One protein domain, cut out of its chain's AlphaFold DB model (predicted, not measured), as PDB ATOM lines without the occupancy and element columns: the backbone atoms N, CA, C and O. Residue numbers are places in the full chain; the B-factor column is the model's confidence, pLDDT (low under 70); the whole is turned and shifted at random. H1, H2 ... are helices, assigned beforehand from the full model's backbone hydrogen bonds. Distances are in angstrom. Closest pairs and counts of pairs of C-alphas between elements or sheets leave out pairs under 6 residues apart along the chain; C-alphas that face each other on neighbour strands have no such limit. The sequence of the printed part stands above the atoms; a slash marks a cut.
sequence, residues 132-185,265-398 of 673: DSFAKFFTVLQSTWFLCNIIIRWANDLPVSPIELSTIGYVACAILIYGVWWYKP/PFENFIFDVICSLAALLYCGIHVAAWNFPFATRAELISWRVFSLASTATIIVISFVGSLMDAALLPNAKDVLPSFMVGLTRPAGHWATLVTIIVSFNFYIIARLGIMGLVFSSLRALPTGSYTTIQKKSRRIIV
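This is residues 132 to 185 and 265 to 398 of the 673 residues of an uncharacterized protein of Talaromyces islandicus (UniProt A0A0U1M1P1). Four helices, H1 to H4, stand side by side in an open fan, each running opposite to the one before, and the long H7 slants across H4 to reach the beginning of H2. The short H5 and H6 lie at the end of the fan where H4 ends and H7 begins, while H8 sits away from the other helices beyond the other end of H7. The printed part has 188 residues with eight named helices, H1 to H8 in chain order, and no named strand; the class is all helix. It is loose, with a radius of gyration of the C-alphas of 20.9 A, and spans 64 by 47 by 26 A.

H1, residues 133 to 154, and H2, residues 162 to 180, form a helical hairpin but only just touch, with 3 pairs of C-alphas within 8 A, the closest those of Ser 143 and Val 171 at 6.7 A; the tilt is steep, 41 degrees. H3, residues 265 to 288, touches H2 with residues 278 to 286 alone, at a shallow tilt of 21 degrees, opposite ways; the closest C-alphas, of Gly 169 and Tyr 282, are 4.9 A apart. H3 and H4, residues 297 to 326, form a second helical hairpin at a shallow tilt of 8 degrees, closest at the C-alphas of Cys 283 and Thr 311, 5.6 A apart. H5, residues 332 to 335, is close to but not clearly touching H4, with the closest C-alphas, of Ala 326 and Ala 332, 6.6 A apart. H6, residues 338 to 343, and H7, residues 346 to 380, touch only at the corner, closest at the C-alphas of Gly 342 and Gly 348, 6.4 A. H7 touches H4 at a shallow tilt of 29 degrees, opposite ways, with the C-alphas of Phe 306 and Ala 366 closest at 4.6 A. H7 also touches H2, at a steep tilt of 48 degrees, with the C-alphas of Pro 162 and Val 374 closest at 5.5 A. H8, residues 390 to 398, touches no helix. Every O i to N i+4 pair is within hydrogen-bond range in H1, H4 and H6, against 14 of 15 in H2, 19 of 20 in H3, 26 of 31 in H7 and 3 of 5 in H8; H5 is too short for such a pair.

H1 begins at C-alpha 133, (299.969, 137.970, 207.283), and is 31.7 A long; H2 measures 27.7 A, H3 33.6 A and H4 42.9 A. H7, the longest, runs 52.0 A from C-alpha 346 at (314.246, 183.078, 222.450). H8 ends at C-alpha 398, (319.853, 120.275, 201.248).

The two C-alphas farthest apart, of Ala 347 and Val 398, are 67.3 A apart. Residues 186 to 264 are not printed, and C-alphas 185 and 265 are 27.9 A apart across this cut. Of the links that are printed whole, none is long. Residues 179 to 185, of which 179 to 180 belong to H2, stand free. The mean pLDDT of the printed part is 71.5, and 78 residues are under 70, among them residues 132 to 143 and 378 to 398; H8 has a mean of 43.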
ATOM      1  N   ASP A 132     297.667 141.628 206.211       57.38
ATOM      2  CA  ASP A 132     298.231 140.717 205.208       57.38
ATOM      3  C   ASP A 132     299.368 139.903 205.852       57.38
ATOM      4  O   ASP A 132     300.553 140.217 205.695       57.38
ATOM      5  N   SER A 133     299.021 138.871 206.622       55.81
ATOM      6  CA  SER A 133     299.969 137.970 207.283       55.81
ATOM      7  C   SER A 133     300.858 137.270 206.257       55.81
ATOM      8  O   SER A 133     302.054 137.106 206.486       55.81
ATOM      9  N   PHE A 134     300.306 136.993 205.072       52.28
ATOM     10  CA  PHE A 134     301.041 136.530 203.899       52.28
ATOM     11  C   PHE A 134     302.119 137.543 203.464       52.28
ATOM     12  O   PHE A 134     303.300 137.206 203.422       52.28
ATOM     13  N   ALA A 135     301.767 138.816 203.235       53.72
ATOM     14  CA  ALA A 135     302.749 139.832 202.835       53.72
ATOM     15  C   ALA A 135     303.817 140.086 203.918       53.72
ATOM     16  O   ALA A 135     304.991 140.258 203.583       53.72
ATOM     17  N   LYS A 136     303.433 140.063 205.207       57.28
ATOM     18  CA  LYS A 136     304.375 140.123 206.341       57.28
ATOM     19  C   LYS A 136     305.382 138.967 206.273       57.28
ATOM     20  O   LYS A 136     306.583 139.221 206.300       57.28
ATOM     21  N   PHE A 137     304.903 137.729 206.125       58.03
ATOM     22  CA  PHE A 137     305.744 136.532 206.030       58.03
ATOM     23  C   PHE A 137     306.740 136.618 204.864       58.03
ATOM     24  O   PHE A 137     307.940 136.461 205.076       58.03
ATOM     25  N   PHE A 138     306.277 136.965 203.658       57.88
ATOM     26  CA  PHE A 138     307.156 137.100 202.491       57.88
ATOM     27  C   PHE A 138     308.173 138.242 202.626       57.88
ATOM     28  O   PHE A 138     309.330 138.056 202.260       57.88
ATOM     29  N   THR A 139     307.796 139.389 203.202       61.09
ATOM     30  CA  THR A 139     308.733 140.511 203.419       61.09
ATOM     31  C   THR A 139     309.819 140.150 204.434       61.09
ATOM     32  O   THR A 139     310.988 140.480 204.228       61.09
ATOM     33  N   VAL A 140     309.468 139.437 205.510       66.25
ATOM     34  CA  VAL A 140     310.440 138.939 206.496       66.25
ATOM     35  C   VAL A 140     311.349 137.881 205.870       66.25
ATOM     36  O   VAL A 140     312.567 137.994 205.980       66.25
ATOM     37  N   LEU A 141     310.791 136.900 205.155       66.25
ATOM     38  CA  LEU A 141     311.561 135.841 204.500       66.25
ATOM     39  C   LEU A 141     312.543 136.402 203.456       66.25
ATOM     40  O   LEU A 141     313.714 136.025 203.454       66.25
ATOM     41  N   GLN A 142     312.097 137.346 202.619       62.19
ATOM     42  CA  GLN A 142     312.932 138.045 201.637       62.19
ATOM     43  C   GLN A 142     314.065 138.829 202.315       62.19
ATOM     44  O   GLN A 142     315.219 138.732 201.895       62.19
ATOM     45  N   SER A 143     313.745 139.584 203.370       69.44
ATOM     46  CA  SER A 143     314.716 140.417 204.093       69.44
ATOM     47  C   SER A 143     315.777 139.568 204.798       69.44
ATOM     48  O   SER A 143     316.968 139.860 204.702       69.44
ATOM     49  N   THR A 144     315.358 138.474 205.441       72.06
ATOM     50  CA  THR A 144     316.249 137.498 206.084       72.06
ATOM     51  C   THR A 144     317.127 136.788 205.057       72.06
ATOM     52  O   THR A 144     318.339 136.731 205.239       72.06
ATOM     53  N   TRP A 145     316.563 136.312 203.940       70.38
ATOM     54  CA  TRP A 145     317.336 135.683 202.860       70.38
ATOM     55  C   TRP A 145     318.412 136.621 202.300       70.38
ATOM     56  O   TRP A 145     319.564 136.222 202.117       70.38
ATOM     57  N   PHE A 146     318.056 137.882 202.058       69.06
ATOM     58  CA  PHE A 146     318.985 138.896 201.577       69.06
ATOM     59  C   PHE A 146     320.120 139.165 202.581       69.06
ATOM     60  O   PHE A 146     321.295 139.127 202.212       69.06
ATOM     61  N   LEU A 147     319.778 139.338 203.861       72.81
ATOM     62  CA  LEU A 147     320.747 139.550 204.936       72.81
ATOM     63  C   LEU A 147     321.701 138.352 205.099       72.81
ATOM     64  O   LEU A 147     322.914 138.543 205.187       72.81
ATOM     65  N   CYS A 148     321.181 137.120 205.061       72.06
ATOM     66  CA  CYS A 148     321.991 135.902 205.105       72.06
ATOM     67  C   CYS A 148     323.003 135.840 203.956       72.06
ATOM     68  O   CYS A 148     324.160 135.504 204.195       72.06
ATOM     69  N   ASN A 149     322.610 136.193 202.725       70.88
ATOM     70  CA  ASN A 149     323.545 136.200 201.599       70.88
ATOM     71  C   ASN A 149     324.718 137.157 201.845       70.88
ATOM     72  O   ASN A 149     325.863 136.754 201.652       70.88
ATOM     73  N   ILE A 150     324.474 138.379 202.334       72.88
ATOM     74  CA  ILE A 150     325.562 139.340 202.575       72.88
ATOM     75  C   ILE A 150     326.461 138.908 203.741       72.88
ATOM     76  O   ILE A 150     327.682 138.993 203.617       72.88
ATOM     77  N   ILE A 151     325.896 138.372 204.830       75.56
ATOM     78  CA  ILE A 151     326.689 137.815 205.943       75.56
ATOM     79  C   ILE A 151     327.611 136.696 205.439       75.56
ATOM     80  O   ILE A 151     328.784 136.657 205.802       75.56
ATOM     81  N   ILE A 152     327.121 135.816 204.558       70.88
ATOM     82  CA  ILE A 152     327.942 134.746 203.979       70.88
ATOM     83  C   ILE A 152     329.006 135.317 203.021       70.88
ATOM     84  O   ILE A 152     330.127 134.811 203.027       70.88
ATOM     85  N   ARG A 153     328.718 136.367 202.233       71.94
ATOM     86  CA  ARG A 153     329.738 137.042 201.396       71.94
ATOM     87  C   ARG A 153     330.866 137.606 202.257       71.94
ATOM     88  O   ARG A 153     332.028 137.312 201.992       71.94
ATOM     89  N   TRP A 154     330.512 138.330 203.318       71.75
ATOM     90  CA  TRP A 154     331.462 138.899 204.273       71.75
ATOM     91  C   TRP A 154     332.308 137.818 204.965       71.75
ATOM     92  O   TRP A 154     333.528 137.919 204.988       71.75
ATOM     93  N   ALA A 155     331.690 136.724 205.421       76.56
ATOM     94  CA  ALA A 155     332.379 135.601 206.066       76.56
ATOM     95  C   ALA A 155     333.240 134.723 205.123       76.56
ATOM     96  O   ALA A 155     333.834 133.748 205.577       76.56
ATOM     97  N   ASN A 156     333.275 135.012 203.816       75.44
ATOM     98  CA  ASN A 156     334.163 134.362 202.840       75.44
ATOM     99  C   ASN A 156     335.052 135.394 202.108       75.44
ATOM    100  O   ASN A 156     335.490 135.121 200.992       75.44
ATOM    101  N   ASP A 157     335.265 136.579 202.699       75.44
ATOM    102  CA  ASP A 157     336.086 137.679 202.160       75.44
ATOM    103  C   ASP A 157     335.694 138.143 200.737       75.44
ATOM    104  O   ASP A 157     336.503 138.692 199.985       75.44
ATOM    105  N   LEU A 158     334.427 137.952 200.349       74.12
ATOM    106  CA  LEU A 158     333.914 138.386 199.049       74.12
ATOM    107  C   LEU A 158     333.468 139.859 199.097       74.12
ATOM    108  O   LEU A 158     332.756 140.256 200.024       74.12
ATOM    109  N   PRO A 159     333.800 140.674 198.076       68.31
ATOM    110  CA  PRO A 159     333.459 142.091 198.056       68.31
ATOM    111  C   PRO A 159     331.945 142.301 197.907       68.31
ATOM    112  O   PRO A 159     331.345 141.999 196.871       68.31
ATOM    113  N   VAL A 160     331.343 142.854 198.961       72.31
ATOM    114  CA  VAL A 160     329.942 143.297 199.011       72.31
ATOM    115  C   VAL A 160     329.813 144.624 198.266       72.31
ATOM    116  O   VAL A 160     330.597 145.545 198.496       72.31
ATOM    117  N   SER A 161     328.832 144.740 197.372       75.69
ATOM    118  CA  SER A 161     328.631 145.964 196.591       75.69
ATOM    119  C   SER A 161     328.054 147.118 197.437       75.69
ATOM    120  O   SER A 161     327.324 146.874 198.405       75.69
ATOM    121  N   PRO A 162     328.286 148.397 197.069       73.06
ATOM    122  CA  PRO A 162     327.751 149.540 197.813       73.06
ATOM    123  C   PRO A 162     326.219 149.592 197.803       73.06
ATOM    124  O   PRO A 162     325.616 150.141 198.727       73.06
ATOM    125  N   ILE A 163     325.576 148.996 196.790       71.38
ATOM    126  CA  ILE A 163     324.117 148.874 196.719       71.38
ATOM    127  C   ILE A 163     323.589 147.824 197.706       71.38
ATOM    128  O   ILE A 163     322.686 148.147 198.474       71.38
ATOM    129  N   GLU A 164     324.207 146.635 197.780       73.00
ATOM    130  CA  GLU A 164     323.877 145.600 198.776       73.00
ATOM    131  C   GLU A 164     324.054 146.128 200.210       73.00
ATOM    132  O   GLU A 164     323.184 145.963 201.072       73.00
ATOM    133  N   LEU A 165     325.154 146.843 200.444       75.81
ATOM    134  CA  LEU A 165     325.464 147.462 201.725       75.81
ATOM    135  C   LEU A 165     324.442 148.552 202.098       75.81
ATOM    136  O   LEU A 165     323.906 148.551 203.206       75.81
ATOM    137  N   SER A 166     324.079 149.422 201.148       72.94
ATOM    138  CA  SER A 166     323.038 150.443 201.340       72.94
ATOM    139  C   SER A 166     321.677 149.840 201.698       72.94
ATOM    140  O   SER A 166     320.940 150.412 202.507       72.94
ATOM    141  N   THR A 167     321.337 148.684 201.117       72.69
ATOM    142  CA  THR A 167     320.091 147.969 201.412       72.69
ATOM    143  C   THR A 167     320.052 147.336 202.800       72.69
ATOM    144  O   THR A 167     318.975 147.326 203.391       72.69
ATOM    145  N   ILE A 168     321.184 146.921 203.390       75.50
ATOM    146  CA  ILE A 168     321.216 146.495 204.806       75.50
ATOM    147  C   ILE A 168     320.743 147.627 205.717       75.50
ATOM    148  O   ILE A 168     319.919 147.391 206.598       75.50
ATOM    149  N   GLY A 169     321.205 148.860 205.480       71.31
ATOM    150  CA  GLY A 169     320.777 150.015 206.270       71.31
ATOM    151  C   GLY A 169     319.261 150.220 206.222       71.31
ATOM    152  O   GLY A 169     318.629 150.417 207.258       71.31
ATOM    153  N   TYR A 170     318.651 150.103 205.039       71.38
ATOM    154  CA  TYR A 170     317.196 150.209 204.902       71.38
ATOM    155  C   TYR A 170     316.447 149.043 205.562       71.38
ATOM    156  O   TYR A 170     315.422 149.282 206.198       71.38
ATOM    157  N   VAL A 171     316.954 147.808 205.467       72.06
ATOM    158  CA  VAL A 171     316.364 146.630 206.131       72.06
ATOM    159  C   VAL A 171     316.435 146.764 207.656       72.06
ATOM    160  O   VAL A 171     315.431 146.540 208.328       72.06
ATOM    161  N   ALA A 172     317.567 147.208 208.210       70.62
ATOM    162  CA  ALA A 172     317.718 147.453 209.644       70.62
ATOM    163  C   ALA A 172     316.740 148.533 210.144       70.62
ATOM    164  O   ALA A 172     316.015 148.310 211.115       70.62
ATOM    165  N   CYS A 173     316.639 149.668 209.441       68.56
ATOM    166  CA  CYS A 173     315.649 150.700 209.755       68.56
ATOM    167  C   CYS A 173     314.204 150.182 209.635       68.56
ATOM    168  O   CYS A 173     313.374 150.498 210.485       68.56
ATOM    169  N   ALA A 174     313.895 149.367 208.621       67.12
ATOM    170  CA  ALA A 174     312.568 148.783 208.446       67.12
ATOM    171  C   ALA A 174     312.201 147.829 209.594       67.12
ATOM    172  O   ALA A 174     311.087 147.912 210.104       67.12
ATOM    173  N   ILE A 175     313.126 146.976 210.048       70.94
ATOM    174  CA  ILE A 175     312.917 146.078 211.198       70.94
ATOM    175  C   ILE A 175     312.633 146.885 212.473       70.94
ATOM    176  O   ILE A 175     311.675 146.576 213.183       70.94
ATOM    177  N   LEU A 176     313.393 147.955 212.734       67.50
ATOM    178  CA  LEU A 176     313.147 148.849 213.874       67.50
ATOM    179  C   LEU A 176     311.757 149.503 213.797       67.50
ATOM    180  O   LEU A 176     311.024 149.509 214.786       67.50
ATOM    181  N   ILE A 177     311.353 149.991 212.618       63.97
ATOM    182  CA  ILE A 177     310.017 150.566 212.389       63.97
ATOM    183  C   ILE A 177     308.916 149.513 212.596       63.97
ATOM    184  O   ILE A 177     307.917 149.803 213.254       63.97
ATOM    185  N   TYR A 178     309.093 148.287 212.093       65.75
ATOM    186  CA  TYR A 178     308.132 147.196 212.282       65.75
ATOM    187  C   TYR A 178     307.998 146.768 213.749       65.75
ATOM    188  O   TYR A 178     306.880 146.507 214.188       65.75
ATOM    189  N   GLY A 179     309.092 146.743 214.518       66.12
ATOM    190  CA  GLY A 179     309.047 146.479 215.961       66.12
ATOM    191  C   GLY A 179     308.287 147.565 216.730       66.12
ATOM    192  O   GLY A 179     307.448 147.265 217.575       66.12
ATOM    193  N   VAL A 180     308.505 148.835 216.378       64.19
ATOM    194  CA  VAL A 180     307.785 149.987 216.950       64.19
ATOM    195  C   VAL A 180     306.289 149.972 216.602       64.19
ATOM    196  O   VAL A 180     305.456 150.339 217.430       64.19
ATOM    197  N   TRP A 181     305.934 149.524 215.397       68.06
ATOM    198  CA  TRP A 181     304.551 149.407 214.920       68.06
ATOM    199  C   TRP A 181     303.887 148.050 215.190       68.06
ATOM    200  O   TRP A 181     302.774 147.829 214.718       68.06
ATOM    201  N   TRP A 182     304.501 147.160 215.974       69.50
ATOM    202  CA  TRP A 182     303.982 145.806 216.205       69.50
ATOM    203  C   TRP A 182     302.542 145.778 216.750       69.50
ATOM    204  O   TRP A 182     301.738 144.941 216.348       69.50
ATOM    205  N   TYR A 183     302.203 146.737 217.617       67.19
ATOM    206  CA  TYR A 183     300.884 146.873 218.247       67.19
ATOM    207  C   TYR A 183     299.913 147.796 217.488       67.19
ATOM    208  O   TYR A 183     298.805 148.033 217.964       67.19
ATOM    209  N   LYS A 184     300.309 148.338 216.326       68.25
ATOM    210  CA  LYS A 184     299.455 149.214 215.516       68.25
ATOM    211  C   LYS A 184     298.537 148.366 214.615       68.25
ATOM    212  O   LYS A 184     299.056 147.598 213.800       68.25
ATOM    213  N   PRO A 185     297.200 148.516 214.685       64.31
ATOM    214  CA  PRO A 185     296.297 147.776 213.807       64.31
ATOM    215  C   PRO A 185     296.496 148.183 212.335       64.31
ATOM    216  O   PRO A 185     296.637 149.365 212.013       64.31
ATOM    217  N   PRO A 265     310.232 165.581 229.387       59.34
ATOM    218  CA  PRO A 265     311.389 165.970 228.576       59.34
ATOM    219  C   PRO A 265     312.394 164.812 228.418       59.34
ATOM    220  O   PRO A 265     313.040 164.682 227.386       59.34
ATOM    221  N   PHE A 266     312.423 163.899 229.398       61.88
ATOM    222  CA  PHE A 266     313.107 162.612 229.340       61.88
ATOM    223  C   PHE A 266     312.549 161.631 228.281       61.88
ATOM    224  O   PHE A 266     313.331 161.030 227.556       61.88
ATOM    225  N   GLU A 267     311.230 161.463 228.135       58.31
ATOM    226  CA  GLU A 267     310.636 160.620 227.077       58.31
ATOM    227  C   GLU A 267     310.918 161.180 225.665       58.31
ATOM    228  O   GLU A 267     311.232 160.396 224.767       58.31
ATOM    229  N   ASN A 268     310.895 162.508 225.474       61.31
ATOM    230  CA  ASN A 268     311.304 163.135 224.204       61.31
ATOM    231  C   ASN A 268     312.807 162.937 223.932       61.31
ATOM    232  O   ASN A 268     313.176 162.471 222.855       61.31
ATOM    233  N   PHE A 269     313.658 163.154 224.939       66.00
ATOM    234  CA  PHE A 269     315.096 162.888 224.861       66.00
ATOM    235  C   PHE A 269     315.402 161.423 224.493       66.00
ATOM    236  O   PHE A 269     316.212 161.164 223.606       66.00
ATOM    237  N   ILE A 270     314.722 160.447 225.108       67.88
ATOM    238  CA  ILE A 270     314.875 159.022 224.770       67.88
ATOM    239  C   ILE A 270     314.412 158.735 223.330       67.88
ATOM    240  O   ILE A 270     315.067 157.968 222.622       67.88
ATOM    241  N   PHE A 271     313.321 159.354 222.868       63.53
ATOM    242  CA  PHE A 271     312.873 159.261 221.475       63.53
ATOM    243  C   PHE A 271     313.933 159.797 220.496       63.53
ATOM    244  O   PHE A 271     314.264 159.104 219.526       63.53
ATOM    245  N   ASP A 272     314.496 160.978 220.762       65.81
ATOM    246  CA  ASP A 272     315.511 161.607 219.913       65.81
ATOM    247  C   ASP A 272     316.805 160.780 219.913       65.81
ATOM    248  O   ASP A 272     317.377 160.547 218.846       65.81
ATOM    249  N   VAL A 273     317.220 160.223 221.058       73.44
ATOM    250  CA  VAL A 273     318.353 159.285 221.158       73.44
ATOM    251  C   VAL A 273     318.115 158.020 220.325       73.44
ATOM    252  O   VAL A 273     318.991 157.637 219.550       73.44
ATOM    253  N   ILE A 274     316.940 157.383 220.406       71.19
ATOM    254  CA  ILE A 274     316.625 156.176 219.614       71.19
ATOM    255  C   ILE A 274     316.644 156.481 218.108       71.19
ATOM    256  O   ILE A 274     317.238 155.729 217.329       71.19
ATOM    257  N   CYS A 275     316.038 157.593 217.686       68.00
ATOM    258  CA  CYS A 275     316.035 158.005 216.281       68.00
ATOM    259  C   CYS A 275     317.454 158.343 215.788       68.00
ATOM    260  O   CYS A 275     317.830 157.969 214.675       68.00
ATOM    261  N   SER A 276     318.262 158.977 216.641       75.88
ATOM    262  CA  SER A 276     319.668 159.294 216.376       75.88
ATOM    263  C   SER A 276     320.520 158.037 216.230       75.88
ATOM    264  O   SER A 276     321.273 157.927 215.269       75.88
ATOM    265  N   LEU A 277     320.367 157.049 217.117       79.81
ATOM    266  CA  LEU A 277     321.070 155.767 217.027       79.81
ATOM    267  C   LEU A 277     320.716 155.012 215.739       79.81
ATOM    268  O   LEU A 277     321.612 154.497 215.073       79.81
ATOM    269  N   ALA A 278     319.442 155.000 215.335       75.06
ATOM    270  CA  ALA A 278     319.024 154.399 214.068       75.06
ATOM    271  C   ALA A 278     319.633 155.121 212.848       75.06
ATOM    272  O   ALA A 278     320.094 154.472 211.907       75.06
ATOM    273  N   ALA A 279     319.685 156.457 212.870       76.06
ATOM    274  CA  ALA A 279     320.276 157.266 211.804       76.06
ATOM    275  C   ALA A 279     321.813 157.134 211.737       76.06
ATOM    276  O   ALA A 279     322.387 157.060 210.646       76.06
ATOM    277  N   LEU A 280     322.484 157.041 212.890       83.44
ATOM    278  CA  LEU A 280     323.923 156.788 212.996       83.44
ATOM    279  C   LEU A 280     324.290 155.377 212.543       83.44
ATOM    280  O   LEU A 280     325.261 155.225 211.811       83.44
ATOM    281  N   LEU A 281     323.499 154.359 212.898       81.88
ATOM    282  CA  LEU A 281     323.674 152.996 212.388       81.88
ATOM    283  C   LEU A 281     323.523 152.971 210.861       81.88
ATOM    284  O   LEU A 281     324.342 152.369 210.170       81.88
ATOM    285  N   TYR A 282     322.539 153.701 210.325       78.31
ATOM    286  CA  TYR A 282     322.360 153.848 208.884       78.31
ATOM    287  C   TYR A 282     323.573 154.505 208.190       78.31
ATOM    288  O   TYR A 282     324.025 154.018 207.155       78.31
ATOM    289  N   CYS A 283     324.127 155.599 208.731       82.81
ATOM    290  CA  CYS A 283     325.290 156.260 208.118       82.81
ATOM    291  C   CYS A 283     326.621 155.537 208.365       82.81
ATOM    292  O   CYS A 283     327.476 155.525 207.480       82.81
ATOM    293  N   GLY A 284     326.774 154.866 209.509       83.31
ATOM    294  CA  GLY A 284     327.942 154.046 209.830       83.31
ATOM    295  C   GLY A 284     328.161 152.910 208.829       83.31
ATOM    296  O   GLY A 284     329.303 152.575 208.530       83.31
ATOM    297  N   ILE A 285     327.088 152.388 208.229       82.81
ATOM    298  CA  ILE A 285     327.149 151.392 207.149       82.81
ATOM    299  C   ILE A 285     327.863 151.938 205.896       82.81
ATOM    300  O   ILE A 285     328.657 151.220 205.294       82.81
ATOM    301  N   HIS A 286     327.671 153.212 205.525       83.62
ATOM    302  CA  HIS A 286     328.407 153.823 204.400       83.62
ATOM    303  C   HIS A 286     329.880 154.058 204.748       83.62
ATOM    304  O   HIS A 286     330.766 153.791 203.936       83.62
ATOM    305  N   VAL A 287     330.154 154.478 205.989       88.75
ATOM    306  CA  VAL A 287     331.524 154.623 206.508       88.75
ATOM    307  C   VAL A 287     332.247 153.271 206.571       88.75
ATOM    308  O   VAL A 287     333.438 153.221 206.282       88.75
ATOM    309  N   ALA A 288     331.554 152.161 206.851       83.94
ATOM    310  CA  ALA A 288     332.146 150.819 206.855       83.94
ATOM    311  C   ALA A 288     332.717 150.406 205.479       83.94
ATOM    312  O   ALA A 288     333.722 149.701 205.418       83.94
ATOM    313  N   ALA A 289     332.169 150.922 204.371       82.25
ATOM    314  CA  ALA A 289     332.742 150.791 203.024       82.25
ATOM    315  C   ALA A 289     333.877 151.797 202.726       82.25
ATOM    316  O   ALA A 289     334.099 152.177 201.576       82.25
ATOM    317  N   TRP A 290     334.638 152.226 203.738       86.69
ATOM    318  CA  TRP A 290     335.720 153.216 203.616       86.69
ATOM    319  C   TRP A 290     336.751 152.913 202.516       86.69
ATOM    320  O   TRP A 290     337.327 153.829 201.918       86.69
ATOM    321  N   ASN A 291     337.005 151.625 202.282       83.81
ATOM    322  CA  ASN A 291     338.014 151.106 201.361       83.81
ATOM    323  C   ASN A 291     337.406 150.419 200.128       83.81
ATOM    324  O   ASN A 291     338.105 149.663 199.456       83.81
ATOM    325  N   PHE A 292     336.124 150.654 199.819       80.31
ATOM    326  CA  PHE A 292     335.525 150.093 198.610       80.31
ATOM    327  C   PHE A 292     336.219 150.653 197.348       80.31
ATOM    328  O   PHE A 292     336.403 151.869 197.251       80.31
ATOM    329  N   PRO A 293     336.623 149.813 196.376       77.31
ATOM    330  CA  PRO A 293     337.279 150.274 195.156       77.31
ATOM    331  C   PRO A 293     336.269 150.916 194.191       77.31
ATOM    332  O   PRO A 293     335.400 150.244 193.644       77.31
ATOM    333  N   PHE A 294     336.398 152.222 193.953       81.81
ATOM    334  CA  PHE A 294     335.627 152.951 192.936       81.81
ATOM    335  C   PHE A 294     336.425 153.107 191.633       81.81
ATOM    336  O   PHE A 294     337.656 153.102 191.655       81.81
ATOM    337  N   ALA A 295     335.720 153.308 190.511       78.00
ATOM    338  CA  ALA A 295     336.317 153.459 189.180       78.00
ATOM    339  C   ALA A 295     337.343 154.603 189.103       78.00
ATOM    340  O   ALA A 295     338.341 154.503 188.393       78.00
ATOM    341  N   THR A 296     337.109 155.694 189.838       86.81
ATOM    342  CA  THR A 296     338.022 156.838 189.904       86.81
ATOM    343  C   THR A 296     338.403 157.203 191.338       86.81
ATOM    344  O   THR A 296     337.624 157.081 192.287       86.81
ATOM    345  N   ARG A 297     339.612 157.760 191.499       86.81
ATOM    346  CA  ARG A 297     340.073 158.330 192.777       86.81
ATOM    347  C   ARG A 297     339.180 159.484 193.251       86.81
ATOM    348  O   ARG A 297     339.038 159.674 194.456       86.81
ATOM    349  N   ALA A 298     338.572 160.225 192.321       87.44
ATOM    350  CA  ALA A 298     337.609 161.278 192.627       87.44
ATOM    351  C   ALA A 298     336.356 160.704 193.309       87.44
ATOM    352  O   ALA A 298     336.008 161.158 194.392       87.44
ATOM    353  N   GLU A 299     335.746 159.654 192.751       86.75
ATOM    354  CA  GLU A 299     334.571 158.992 193.340       86.75
ATOM    355  C   GLU A 299     334.854 158.400 194.724       86.75
ATOM    356  O   GLU A 299     334.029 158.554 195.619       86.75
ATOM    357  N   LEU A 300     336.032 157.798 194.941       87.75
ATOM    358  CA  LEU A 300     336.440 157.314 196.268       87.75
ATOM    359  C   LEU A 300     336.575 158.458 197.289       87.75
ATOM    360  O   LEU A 300     336.174 158.314 198.446       87.75
ATOM    361  N   ILE A 301     337.130 159.605 196.887       90.75
ATOM    362  CA  ILE A 301     337.226 160.783 197.760       90.75
ATOM    363  C   ILE A 301     335.826 161.348 198.032       90.75
ATOM    364  O   ILE A 301     335.490 161.586 199.189       90.75
ATOM    365  N   SER A 302     334.979 161.488 197.009       90.88
ATOM    366  CA  SER A 302     333.585 161.917 197.158       90.88
ATOM    367  C   SER A 302     332.780 160.972 198.055       90.88
ATOM    368  O   SER A 302     332.027 161.451 198.897       90.88
ATOM    369  N   TRP A 303     332.976 159.653 197.957       90.69
ATOM    370  CA  TRP A 303     332.339 158.659 198.829       90.69
ATOM    371  C   TRP A 303     332.678 158.904 200.297       90.69
ATOM    372  O   TRP A 303     331.787 158.976 201.145       90.69
ATOM    373  N   ARG A 304     333.968 159.092 200.591       93.38
ATOM    374  CA  ARG A 304     334.468 159.376 201.942       93.38
ATOM    375  C   ARG A 304     333.943 160.710 202.469       93.38
ATOM    376  O   ARG A 304     333.452 160.762 203.593       93.38
ATOM    377  N   VAL A 305     333.988 161.762 201.650       93.44
ATOM    378  CA  VAL A 305     333.485 163.099 202.004       93.44
ATOM    379  C   VAL A 305     331.982 163.069 202.277       93.44
ATOM    380  O   VAL A 305     331.560 163.553 203.323       93.44
ATOM    381  N   PHE A 306     331.166 162.465 201.406       90.50
ATOM    382  CA  PHE A 306     329.719 162.411 201.618       90.50
ATOM    383  C   PHE A 306     329.323 161.493 202.783       90.50
ATOM    384  O   PHE A 306     328.429 161.861 203.540       90.50
ATOM    385  N   SER A 307     330.008 160.363 202.994       89.81
ATOM    386  CA  SER A 307     329.750 159.475 204.144       89.81
ATOM    387  C   SER A 307     330.083 160.150 205.482       89.81
ATOM    388  O   SER A 307     329.322 160.050 206.448       89.81
ATOM    389  N   LEU A 308     331.197 160.890 205.549       92.56
ATOM    390  CA  LEU A 308     331.539 161.690 206.728       92.56
ATOM    391  C   LEU A 308     330.573 162.865 206.913       92.56
ATOM    392  O   LEU A 308     330.121 163.095 208.030       92.56
ATOM    393  N   ALA A 309     330.203 163.570 205.841       88.62
ATOM    394  CA  ALA A 309     329.250 164.677 205.899       88.62
ATOM    395  C   ALA A 309     327.850 164.225 206.353       88.62
ATOM    396  O   ALA A 309     327.233 164.903 207.175       88.62
ATOM    397  N   SER A 310     327.351 163.073 205.887       85.25
ATOM    398  CA  SER A 310     326.064 162.523 206.334       85.25
ATOM    399  C   SER A 310     326.102 162.107 207.807       85.25
ATOM    400  O   SER A 310     325.160 162.374 208.547       85.25
ATOM    401  N   THR A 311     327.213 161.520 208.262       89.69
ATOM    402  CA  THR A 311     327.408 161.164 209.676       89.69
ATOM    403  C   THR A 311     327.507 162.413 210.561       89.69
ATOM    404  O   THR A 311     326.803 162.516 211.563       89.69
ATOM    405  N   ALA A 312     328.318 163.400 210.173       89.75
ATOM    406  CA  ALA A 312     328.520 164.636 210.928       89.75
ATOM    407  C   ALA A 312     327.242 165.486 211.022       89.75
ATOM    408  O   ALA A 312     326.924 165.992 212.096       89.75
ATOM    409  N   THR A 313     326.472 165.607 209.934       85.44
ATOM    410  CA  THR A 313     325.185 166.330 209.943       85.44
ATOM    411  C   THR A 313     324.152 165.671 210.851       85.44
ATOM    412  O   THR A 313     323.465 166.389 211.574       85.44
ATOM    413  N   ILE A 314     324.078 164.333 210.896       82.88
ATOM    414  CA  ILE A 314     323.240 163.627 211.878       82.88
ATOM    415  C   ILE A 314     323.709 163.939 213.298       82.88
ATOM    416  O   ILE A 314     322.887 164.363 214.099       82.88
ATOM    417  N   ILE A 315     325.008 163.819 213.604       87.69
ATOM    418  CA  ILE A 315     325.540 164.131 214.944       87.69
ATOM    419  C   ILE A 315     325.170 165.562 215.365       87.69
ATOM    420  O   ILE A 315     324.718 165.760 216.489       87.69
ATOM    421  N   VAL A 316     325.301 166.551 214.473       85.81
ATOM    422  CA  VAL A 316     324.935 167.949 214.756       85.81
ATOM    423  C   VAL A 316     323.432 168.102 215.011       85.81
ATOM    424  O   VAL A 316     323.053 168.730 215.998       85.81
ATOM    425  N   ILE A 317     322.569 167.515 214.175       76.81
ATOM    426  CA  ILE A 317     321.107 167.577 214.353       76.81
ATOM    427  C   ILE A 317     320.694 166.893 215.666       76.81
ATOM    428  O   ILE A 317     319.964 167.485 216.459       76.81
ATOM    429  N   SER A 318     321.212 165.692 215.929       79.00
ATOM    430  CA  SER A 318     320.980 164.916 217.150       79.00
ATOM    431  C   SER A 318     321.453 165.641 218.407       79.00
ATOM    432  O   SER A 318     320.753 165.631 219.418       79.00
ATOM    433  N   PHE A 319     322.618 166.293 218.352       83.25
ATOM    434  CA  PHE A 319     323.156 167.069 219.465       83.25
ATOM    435  C   PHE A 319     322.309 168.315 219.737       83.25
ATOM    436  O   PHE A 319     321.946 168.550 220.883       83.25
ATOM    437  N   VAL A 320     321.933 169.079 218.704       78.44
ATOM    438  CA  VAL A 320     321.091 170.281 218.856       78.44
ATOM    439  C   VAL A 320     319.676 169.932 219.339       78.44
ATOM    440  O   VAL A 320     319.151 170.642 220.195       78.44
ATOM    441  N   GLY A 321     319.079 168.836 218.855       72.00
ATOM    442  CA  GLY A 321     317.783 168.331 219.331       72.00
ATOM    443  C   GLY A 321     317.834 167.892 220.796       72.00
ATOM    444  O   GLY A 321     317.153 168.473 221.640       72.00
ATOM    445  N   SER A 322     318.748 166.970 221.122       74.94
ATOM    446  CA  SER A 322     318.962 166.486 222.498       74.94
ATOM    447  C   SER A 322     319.287 167.618 223.475       74.94
ATOM    448  O   SER A 322     318.878 167.572 224.630       74.94
ATOM    449  N   LEU A 323     320.014 168.644 223.022       75.31
ATOM    450  CA  LEU A 323     320.339 169.828 223.811       75.31
ATOM    451  C   LEU A 323     319.103 170.684 224.115       75.31
ATOM    452  O   LEU A 323     318.939 171.162 225.238       75.31
ATOM    453  N   MET A 324     318.235 170.874 223.123       69.94
ATOM    454  CA  MET A 324     316.993 171.625 223.286       69.94
ATOM    455  C   MET A 324     316.050 170.921 224.273       69.94
ATOM    456  O   MET A 324     315.519 171.578 225.164       69.94
ATOM    457  N   ASP A 325     315.929 169.593 224.185       69.00
ATOM    458  CA  ASP A 325     315.128 168.787 225.117       69.00
ATOM    459  C   ASP A 325     315.753 168.714 226.522       69.00
ATOM    460  O   ASP A 325     315.049 168.861 227.524       69.00
ATOM    461  N   ALA A 326     317.080 168.572 226.632       69.94
ATOM    462  CA  ALA A 326     317.778 168.574 227.918       69.94
ATOM    463  C   ALA A 326     317.634 169.911 228.662       69.94
ATOM    464  O   ALA A 326     317.517 169.925 229.886       69.94
ATOM    465  N   ALA A 327     317.584 171.037 227.944       67.69
ATOM    466  CA  ALA A 327     317.364 172.356 228.535       67.69
ATOM    467  C   ALA A 327     315.930 172.587 229.057       67.69
ATOM    468  O   ALA A 327     315.707 173.550 229.792       67.69
ATOM    469  N   LEU A 328     314.974 171.725 228.692       64.62
ATOM    470  CA  LEU A 328     313.605 171.726 229.222       64.62
ATOM    471  C   LEU A 328     313.470 170.909 230.523       64.62
ATOM    472  O   LEU A 328     312.395 170.893 231.123       64.62
ATOM    473  N   LEU A 329     314.533 170.237 230.983       68.69
ATOM    474  CA  LEU A 329     314.547 169.556 232.281       68.69
ATOM    475  C   LEU A 329     314.618 170.573 233.439       68.69
ATOM    476  O   LEU A 329     315.351 171.560 233.346       68.69
ATOM    477  N   PRO A 330     313.927 170.332 234.571       62.78
ATOM    478  CA  PRO A 330     313.835 171.303 235.669       62.78
ATOM    479  C   PRO A 330     315.195 171.684 236.281       62.78
ATOM    480  O   PRO A 330     315.388 172.839 236.654       62.78
ATOM    481  N   ASN A 331     316.159 170.756 236.299       68.00
ATOM    482  CA  ASN A 331     317.498 170.958 236.871       68.00
ATOM    483  C   ASN A 331     318.553 171.343 235.807       68.00
ATOM    484  O   ASN A 331     319.754 171.304 236.067       68.00
ATOM    485  N   ALA A 332     318.141 171.686 234.579       64.06
ATOM    486  CA  ALA A 332     319.067 171.901 233.462       64.06
ATOM    487  C   ALA A 332     320.081 173.035 233.698       64.06
ATOM    488  O   ALA A 332     321.191 172.984 233.171       64.06
ATOM    489  N   LYS A 333     319.718 174.045 234.498       64.50
ATOM    490  CA  LYS A 333     320.575 175.203 234.811       64.50
ATOM    491  C   LYS A 333     321.792 174.847 235.668       64.50
ATOM    492  O   LYS A 333     322.783 175.564 235.593       64.50
ATOM    493  N   ASP A 334     321.712 173.760 236.432       71.31
ATOM    494  CA  ASP A 334     322.775 173.320 237.344       71.31
ATOM    495  C   ASP A 334     323.726 172.317 236.668       71.31
ATOM    496  O   ASP A 334     324.854 172.120 237.114       71.31
ATOM    497  N   VAL A 335     323.270 171.679 235.582       71.00
ATOM    498  CA  VAL A 335     323.985 170.603 234.875       71.00
ATOM    499  C   VAL A 335     324.610 171.077 233.558       71.00
ATOM    500  O   VAL A 335     325.676 170.587 233.182       71.00
ATOM    501  N   LEU A 336     323.979 172.008 232.829       71.00
ATOM    502  CA  LEU A 336     324.477 172.455 231.524       71.00
ATOM    503  C   LEU A 336     325.357 173.718 231.621       71.00
ATOM    504  O   LEU A 336     324.971 174.692 232.269       71.00
ATOM    505  N   PRO A 337     326.486 173.773 230.885       78.50
ATOM    506  CA  PRO A 337     327.295 174.979 230.725       78.50
ATOM    507  C   PRO A 337     326.494 176.218 230.297       78.50
ATOM    508  O   PRO A 337     325.596 176.149 229.456       78.50
ATOM    509  N   SER A 338     326.892 177.394 230.786       72.62
ATOM    510  CA  SER A 338     326.160 178.657 230.596       72.62
ATOM    511  C   SER A 338     325.907 179.036 229.128       72.62
ATOM    512  O   SER A 338     324.892 179.661 228.820       72.62
ATOM    513  N   PHE A 339     326.795 178.642 228.204       70.81
ATOM    514  CA  PHE A 339     326.615 178.878 226.764       70.81
ATOM    515  C   PHE A 339     325.513 177.994 226.153       70.81
ATOM    516  O   PHE A 339     324.780 178.435 225.269       70.81
ATOM    517  N   MET A 340     325.349 176.772 226.666       67.00
ATOM    518  CA  MET A 340     324.351 175.797 226.220       67.00
ATOM    519  C   MET A 340     322.940 176.217 226.656       67.00
ATOM    520  O   MET A 340     322.011 176.181 225.854       67.00
ATOM    521  N   VAL A 341     322.805 176.755 227.873       67.06
ATOM    522  CA  VAL A 341     321.571 177.407 228.364       67.06
ATOM    523  C   VAL A 341     321.288 178.736 227.629       67.06
ATOM    524  O   VAL A 341     320.155 179.214 227.590       67.06
ATOM    525  N   GLY A 342     322.301 179.347 227.005       66.50
ATOM    526  CA  GLY A 342     322.133 180.509 226.126       66.50
ATOM    527  C   GLY A 342     321.419 180.176 224.810       66.50
ATOM    528  O   GLY A 342     320.571 180.953 224.365       66.50
ATOM    529  N   LEU A 343     321.704 179.004 224.228       64.62
ATOM    530  CA  LEU A 343     321.103 178.526 222.973       64.62
ATOM    531  C   LEU A 343     319.584 178.316 223.065       64.62
ATOM    532  O   LEU A 343     318.894 178.394 222.052       64.62
ATOM    533  N   THR A 344     319.052 178.083 224.264       60.81
ATOM    534  CA  THR A 344     317.628 177.789 224.492       60.81
ATOM    535  C   THR A 344     316.813 179.004 224.938       60.81
ATOM    536  O   THR A 344     315.625 178.898 225.234       60.81
ATOM    537  N   ARG A 345     317.405 180.205 224.919       67.25
ATOM    538  CA  ARG A 345     316.668 181.477 225.042       67.25
ATOM    539  C   ARG A 345     315.971 181.831 223.717       67.25
ATOM    540  O   ARG A 345     316.394 181.340 222.671       67.25
ATOM    541  N   PRO A 346     314.950 182.713 223.689       63.72
ATOM    542  CA  PRO A 346     314.246 183.078 222.450       63.72
ATOM    543  C   PRO A 346     315.158 183.583 221.317       63.72
ATOM    544  O   PRO A 346     314.918 183.287 220.151       63.72
ATOM    545  N   ALA A 347     316.253 184.276 221.652       65.88
ATOM    546  CA  ALA A 347     317.271 184.692 220.683       65.88
ATOM    547  C   ALA A 347     318.101 183.513 220.122       65.88
ATOM    548  O   ALA A 347     318.495 183.534 218.959       65.88
ATOM    549  N   GLY A 348     318.340 182.473 220.928       67.25
ATOM    550  CA  GLY A 348     319.076 181.269 220.528       67.25
ATOM    551  C   GLY A 348     318.259 180.301 219.665       67.25
ATOM    552  O   GLY A 348     318.830 179.647 218.797       67.25
ATOM    553  N   HIS A 349     316.926 180.290 219.802       68.25
ATOM    554  CA  HIS A 349     316.030 179.476 218.963       68.25
ATOM    555  C   HIS A 349     316.190 179.766 217.461       68.25
ATOM    556  O   HIS A 349     316.096 178.861 216.639       68.25
ATOM    557  N   TRP A 350     316.473 181.015 217.079       71.31
ATOM    558  CA  TRP A 350     316.771 181.345 215.684       71.31
ATOM    559  C   TRP A 350     318.088 180.720 215.213       71.31
ATOM    560  O   TRP A 350     318.150 180.185 214.108       71.31
ATOM    561  N   ALA A 351     319.123 180.714 216.058       74.50
ATOM    562  CA  ALA A 351     320.404 180.084 215.742       74.50
ATOM    563  C   ALA A 351     320.290 178.551 215.655       74.50
ATOM    564  O   ALA A 351     320.875 177.950 214.750       74.50
ATOM    565  N   THR A 352     319.507 177.907 216.528       69.88
ATOM    566  CA  THR A 352     319.262 176.457 216.444       69.88
ATOM    567  C   THR A 352     318.437 176.098 215.208       69.88
ATOM    568  O   THR A 352     318.824 175.186 214.480       69.88
ATOM    569  N   LEU A 353     317.380 176.856 214.884       68.62
ATOM    570  CA  LEU A 353     316.597 176.670 213.654       68.62
ATOM    571  C   LEU A 353     317.454 176.823 212.390       68.62
ATOM    572  O   LEU A 353     317.401 175.961 211.513       68.62
ATOM    573  N   VAL A 354     318.285 177.869 212.305       76.75
ATOM    574  CA  VAL A 354     319.220 178.057 211.182       76.75
ATOM    575  C   VAL A 354     320.214 176.896 211.102       76.75
ATOM    576  O   VAL A 354     320.423 176.354 210.019       76.75
ATOM    577  N   THR A 355     320.766 176.444 212.233       79.50
ATOM    578  CA  THR A 355     321.692 175.298 212.282       79.50
ATOM    579  C   THR A 355     321.031 174.011 211.778       79.50
ATOM    580  O   THR A 355     321.629 173.293 210.974       79.50
ATOM    581  N   ILE A 356     319.789 173.732 212.189       71.62
ATOM    582  CA  ILE A 356     319.013 172.568 211.736       71.62
ATOM    583  C   ILE A 356     318.735 172.662 210.231       71.62
ATOM    584  O   ILE A 356     318.979 171.695 209.513       71.62
ATOM    585  N   ILE A 357     318.287 173.818 209.729       72.00
ATOM    586  CA  ILE A 357     318.003 174.027 208.299       72.00
ATOM    587  C   ILE A 357     319.272 173.838 207.459       72.00
ATOM    588  O   ILE A 357     319.246 173.132 206.450       72.00
ATOM    589  N   VAL A 358     320.398 174.426 207.872       80.44
ATOM    590  CA  VAL A 358     321.684 174.289 207.174       80.44
ATOM    591  C   VAL A 358     322.151 172.830 207.187       80.44
ATOM    592  O   VAL A 358     322.434 172.270 206.127       80.44
ATOM    593  N   SER A 359     322.142 172.172 208.351       77.12
ATOM    594  CA  SER A 359     322.541 170.762 208.490       77.12
ATOM    595  C   SER A 359     321.655 169.818 207.672       77.12
ATOM    596  O   SER A 359     322.157 168.874 207.070       77.12
ATOM    597  N   PHE A 360     320.351 170.094 207.588       72.06
ATOM    598  CA  PHE A 360     319.400 169.332 206.778       72.06
ATOM    599  C   PHE A 360     319.687 169.448 205.273       72.06
ATOM    600  O   PHE A 360     319.658 168.444 204.561       72.06
ATOM    601  N   ASN A 361     320.037 170.643 204.783       73.44
ATOM    602  CA  ASN A 361     320.436 170.832 203.385       73.44
ATOM    603  C   ASN A 361     321.760 170.112 203.069       73.44
ATOM    604  O   ASN A 361     321.841 169.399 202.068       73.44
ATOM    605  N   PHE A 362     322.767 170.212 203.945       80.50
ATOM    606  CA  PHE A 362     324.012 169.446 203.799       80.50
ATOM    607  C   PHE A 362     323.772 167.930 203.831       80.50
ATOM    608  O   PHE A 362     324.359 167.210 203.021       80.50
ATOM    609  N   TYR A 363     322.876 167.449 204.698       77.25
ATOM    610  CA  TYR A 363     322.477 166.045 204.733       77.25
ATOM    611  C   TYR A 363     321.847 165.609 203.403       77.25
ATOM    612  O   TYR A 363     322.271 164.597 202.853       77.25
ATOM    613  N   ILE A 364     320.904 166.376 202.835       72.50
ATOM    614  CA  ILE A 364     320.302 166.073 201.521       72.50
ATOM    615  C   ILE A 364     321.371 165.988 200.425       72.50
ATOM    616  O   ILE A 364     321.375 165.025 199.658       72.50
ATOM    617  N   ILE A 365     322.292 166.953 200.361       78.62
ATOM    618  CA  ILE A 365     323.360 166.977 199.350       78.62
ATOM    619  C   ILE A 365     324.262 165.745 199.495       78.62
ATOM    620  O   ILE A 365     324.483 165.029 198.518       78.62
ATOM    621  N   ALA A 366     324.718 165.441 200.714       80.88
ATOM    622  CA  ALA A 366     325.504 164.242 200.993       80.88
ATOM    623  C   ALA A 366     324.734 162.957 200.644       80.88
ATOM    624  O   ALA A 366     325.300 162.015 200.095       80.88
ATOM    625  N   ARG A 367     323.422 162.927 200.897       78.00
ATOM    626  CA  ARG A 367     322.558 161.775 200.628       78.00
ATOM    627  C   ARG A 367     322.382 161.497 199.139       78.00
ATOM    628  O   ARG A 367     322.491 160.343 198.725       78.00
ATOM    629  N   LEU A 368     322.133 162.541 198.349       77.06
ATOM    630  CA  LEU A 368     322.057 162.458 196.891       77.06
ATOM    631  C   LEU A 368     323.423 162.089 196.295       77.06
ATOM    632  O   LEU A 368     323.479 161.264 195.386       77.06
ATOM    633  N   GLY A 369     324.517 162.612 196.861       77.31
ATOM    634  CA  GLY A 369     325.888 162.232 196.517       77.31
ATOM    635  C   GLY A 369     326.174 160.743 196.742       77.31
ATOM    636  O   GLY A 369     326.604 160.062 195.814       77.31
ATOM    637  N   ILE A 370     325.865 160.207 197.930       81.50
ATOM    638  CA  ILE A 370     325.982 158.766 198.232       81.50
ATOM    639  C   ILE A 370     325.142 157.945 197.250       81.50
ATOM    640  O   ILE A 370     325.656 157.000 196.661       81.50
ATOM    641  N   MET A 371     323.876 158.311 197.020       77.31
ATOM    642  CA  MET A 371     322.991 157.582 196.102       77.31
ATOM    643  C   MET A 371     323.540 157.567 194.664       77.31
ATOM    644  O   MET A 371     323.573 156.516 194.026       77.31
ATOM    645  N   GLY A 372     324.035 158.706 194.171       73.62
ATOM    646  CA  GLY A 372     324.689 158.805 192.865       73.62
ATOM    647  C   GLY A 372     325.952 157.945 192.765       73.62
ATOM    648  O   GLY A 372     326.149 157.267 191.759       73.62
ATOM    649  N   LEU A 373     326.774 157.900 193.817       79.38
ATOM    650  CA  LEU A 373     327.979 157.064 193.866       79.38
ATOM    651  C   LEU A 373     327.672 155.566 193.984       79.38
ATOM    652  O   LEU A 373     328.387 154.766 193.384       79.38
ATOM    653  N   VAL A 374     326.596 155.176 194.677       76.12
ATOM    654  CA  VAL A 374     326.109 153.787 194.693       76.12
ATOM    655  C   VAL A 374     325.785 153.330 193.271       76.12
ATOM    656  O   VAL A 374     326.285 152.290 192.848       76.12
ATOM    657  N   PHE A 375     325.039 154.121 192.493       72.12
ATOM    658  CA  PHE A 375     324.788 153.795 191.084       72.12
ATOM    659  C   PHE A 375     326.051 153.874 190.221       72.12
ATOM    660  O   PHE A 375     326.256 153.009 189.371       72.12
ATOM    661  N   SER A 376     326.930 154.853 190.452       73.00
ATOM    662  CA  SER A 376     328.184 154.978 189.698       73.00
ATOM    663  C   SER A 376     329.105 153.768 189.893       73.00
ATOM    664  O   SER A 376     329.728 153.311 188.934       73.00
ATOM    665  N   SER A 377     329.131 153.193 191.105       71.88
ATOM    666  CA  SER A 377     329.932 152.006 191.440       71.88
ATOM    667  C   SER A 377     329.584 150.772 190.600       71.88
ATOM    668  O   SER A 377     330.455 149.938 190.363       71.88
ATOM    669  N   LEU A 378     328.358 150.693 190.065       69.31
ATOM    670  CA  LEU A 378     327.920 149.601 189.190       69.31
ATOM    671  C   LEU A 378     328.727 149.520 187.881       69.31
ATOM    672  O   LEU A 378     328.759 148.461 187.263       69.31
ATOM    673  N   ARG A 379     329.403 150.606 187.468       67.75
ATOM    674  CA  ARG A 379     330.274 150.624 186.277       67.75
ATOM    675  C   ARG A 379     331.613 149.901 186.471       67.75
ATOM    676  O   ARG A 379     332.289 149.644 185.482       67.75
ATOM    677  N   ALA A 380     332.028 149.638 187.712       64.25
ATOM    678  CA  ALA A 380     333.339 149.064 188.027       64.25
ATOM    679  C   ALA A 380     333.299 148.229 189.318       64.25
ATOM    680  O   ALA A 380     334.091 148.440 190.239       64.25
ATOM    681  N   LEU A 381     332.350 147.294 189.409       63.88
ATOM    682  CA  LEU A 381     332.292 146.366 190.538       63.88
ATOM    683  C   LEU A 381     333.470 145.371 190.491       63.88
ATOM    684  O   LEU A 381     333.813 144.883 189.412       63.88
ATOM    685  N   PRO A 382     334.059 145.007 191.646       65.94
ATOM    686  CA  PRO A 382     335.042 143.932 191.734       65.94
ATOM    687  C   PRO A 382     334.525 142.601 191.184       65.94
ATOM    688  O   PRO A 382     333.357 142.254 191.347       65.94
ATOM    689  N   THR A 383     335.419 141.786 190.631       62.56
ATOM    690  CA  THR A 383     335.086 140.469 190.056       62.56
ATOM    691  C   THR A 383     334.406 139.531 191.066       62.56
ATOM    692  O   THR A 383     333.424 138.866 190.739       62.56
ATOM    693  N   GLY A 384     334.827 139.553 192.337       59.88
ATOM    694  CA  GLY A 384     334.181 138.815 193.436       59.88
ATOM    695  C   GLY A 384     332.756 139.282 193.799       59.88
ATOM    696  O   GLY A 384     332.029 138.584 194.510       59.88
ATOM    697  N   SER A 385     332.305 140.436 193.296       61.44
ATOM    698  CA  SER A 385     330.914 140.880 193.449       61.44
ATOM    699  C   SER A 385     329.971 140.155 192.475       61.44
ATOM    700  O   SER A 385     328.764 140.116 192.718       61.44
ATOM    701  N   TYR A 386     330.503 139.475 191.453       60.88
ATOM    702  CA  TYR A 386     329.732 138.636 190.525       60.88
ATOM    703  C   TYR A 386     329.697 137.153 190.931       60.88
ATOM    704  O   TYR A 386     328.757 136.443 190.569       60.88
ATOM    705  N   THR A 387     330.660 136.679 191.733       56.06
ATOM    706  CA  THR A 387     330.750 135.266 192.139       56.06
ATOM    707  C   THR A 387     329.615 134.849 193.077       56.06
ATOM    708  O   THR A 387     329.474 135.392 194.176       56.06
ATOM    709  N   THR A 388     328.846 133.827 192.690       53.59
ATOM    710  CA  THR A 388     327.734 133.293 193.488       53.59
ATOM    711  C   THR A 388     328.145 132.189 194.467       53.59
ATOM    712  O   THR A 388     328.840 131.233 194.124       53.59
ATOM    713  N   ILE A 389     327.616 132.238 195.697       55.91
ATOM    714  CA  ILE A 389     327.965 131.307 196.793       55.91
ATOM    715  C   ILE A 389     327.269 129.923 196.662       55.91
ATOM    716  O   ILE A 389     327.208 129.127 197.601       55.91
ATOM    717  N   GLN A 390     326.743 129.563 195.485       47.03
ATOM    718  CA  GLN A 390     325.911 128.360 195.330       47.03
ATOM    719  C   GLN A 390     326.650 127.037 195.627       47.03
ATOM    720  O   GLN A 390     326.024 126.084 196.099       47.03
ATOM    721  N   LYS A 391     327.976 126.958 195.413       41.69
ATOM    722  CA  LYS A 391     328.747 125.706 195.585       41.69
ATOM    723  C   LYS A 391     328.849 125.210 197.038       41.69
ATOM    724  O   LYS A 391     328.870 123.998 197.237       41.69
ATOM    725  N   LYS A 392     328.863 126.094 198.049       41.19
ATOM    726  CA  LYS A 392     328.797 125.699 199.478       41.19
ATOM    727  C   LYS A 392     327.352 125.651 199.988       41.19
ATOM    728  O   LYS A 392     326.979 124.685 200.654       41.19
ATOM    729  N   SER A 393     326.519 126.631 199.624       41.00
ATOM    730  CA  SER A 393     325.144 126.745 200.134       41.00
ATOM    731  C   SER A 393     324.233 125.581 199.739       41.00
ATOM    732  O   SER A 393     323.320 125.266 200.497       41.00
ATOM    733  N   ARG A 394     324.510 124.860 198.637       39.78
ATOM    734  CA  ARG A 394     323.800 123.606 198.310       39.78
ATOM    735  C   ARG A 394     323.807 122.590 199.458       39.78
ATOM    736  O   ARG A 394     322.793 121.934 199.651       39.78
ATOM    737  N   ARG A 395     324.888 122.471 200.243       41.09
ATOM    738  CA  ARG A 395     324.913 121.546 201.395       41.09
ATOM    739  C   ARG A 395     323.985 122.002 202.520       41.09
ATOM    740  O   ARG A 395     323.290 121.168 203.080       41.09
ATOM    741  N   ILE A 396     323.938 123.302 202.814       44.16
ATOM    742  CA  ILE A 396     323.099 123.859 203.889       44.16
ATOM    743  C   ILE A 396     321.619 123.832 203.496       44.16
ATOM    744  O   ILE A 396     320.788 123.439 204.306       44.16
ATOM    745  N   ILE A 397     321.290 124.170 202.245       42.31
ATOM    746  CA  ILE A 397     319.913 124.110 201.735       42.31
ATOM    747  C   ILE A 397     319.423 122.659 201.709       42.31
ATOM    748  O   ILE A 397     318.349 122.392 202.228       42.31
ATOM    749  N   VAL A 398     320.220 121.703 201.211       44.84
ATOM    750  CA  VAL A 398     319.853 120.275 201.248       44.84
ATOM    751  C   VAL A 398     319.737 119.754 202.686       44.84
ATOM    752  O   VAL A 398     318.839 118.970 202.964       44.84
TER     753      VAL A 398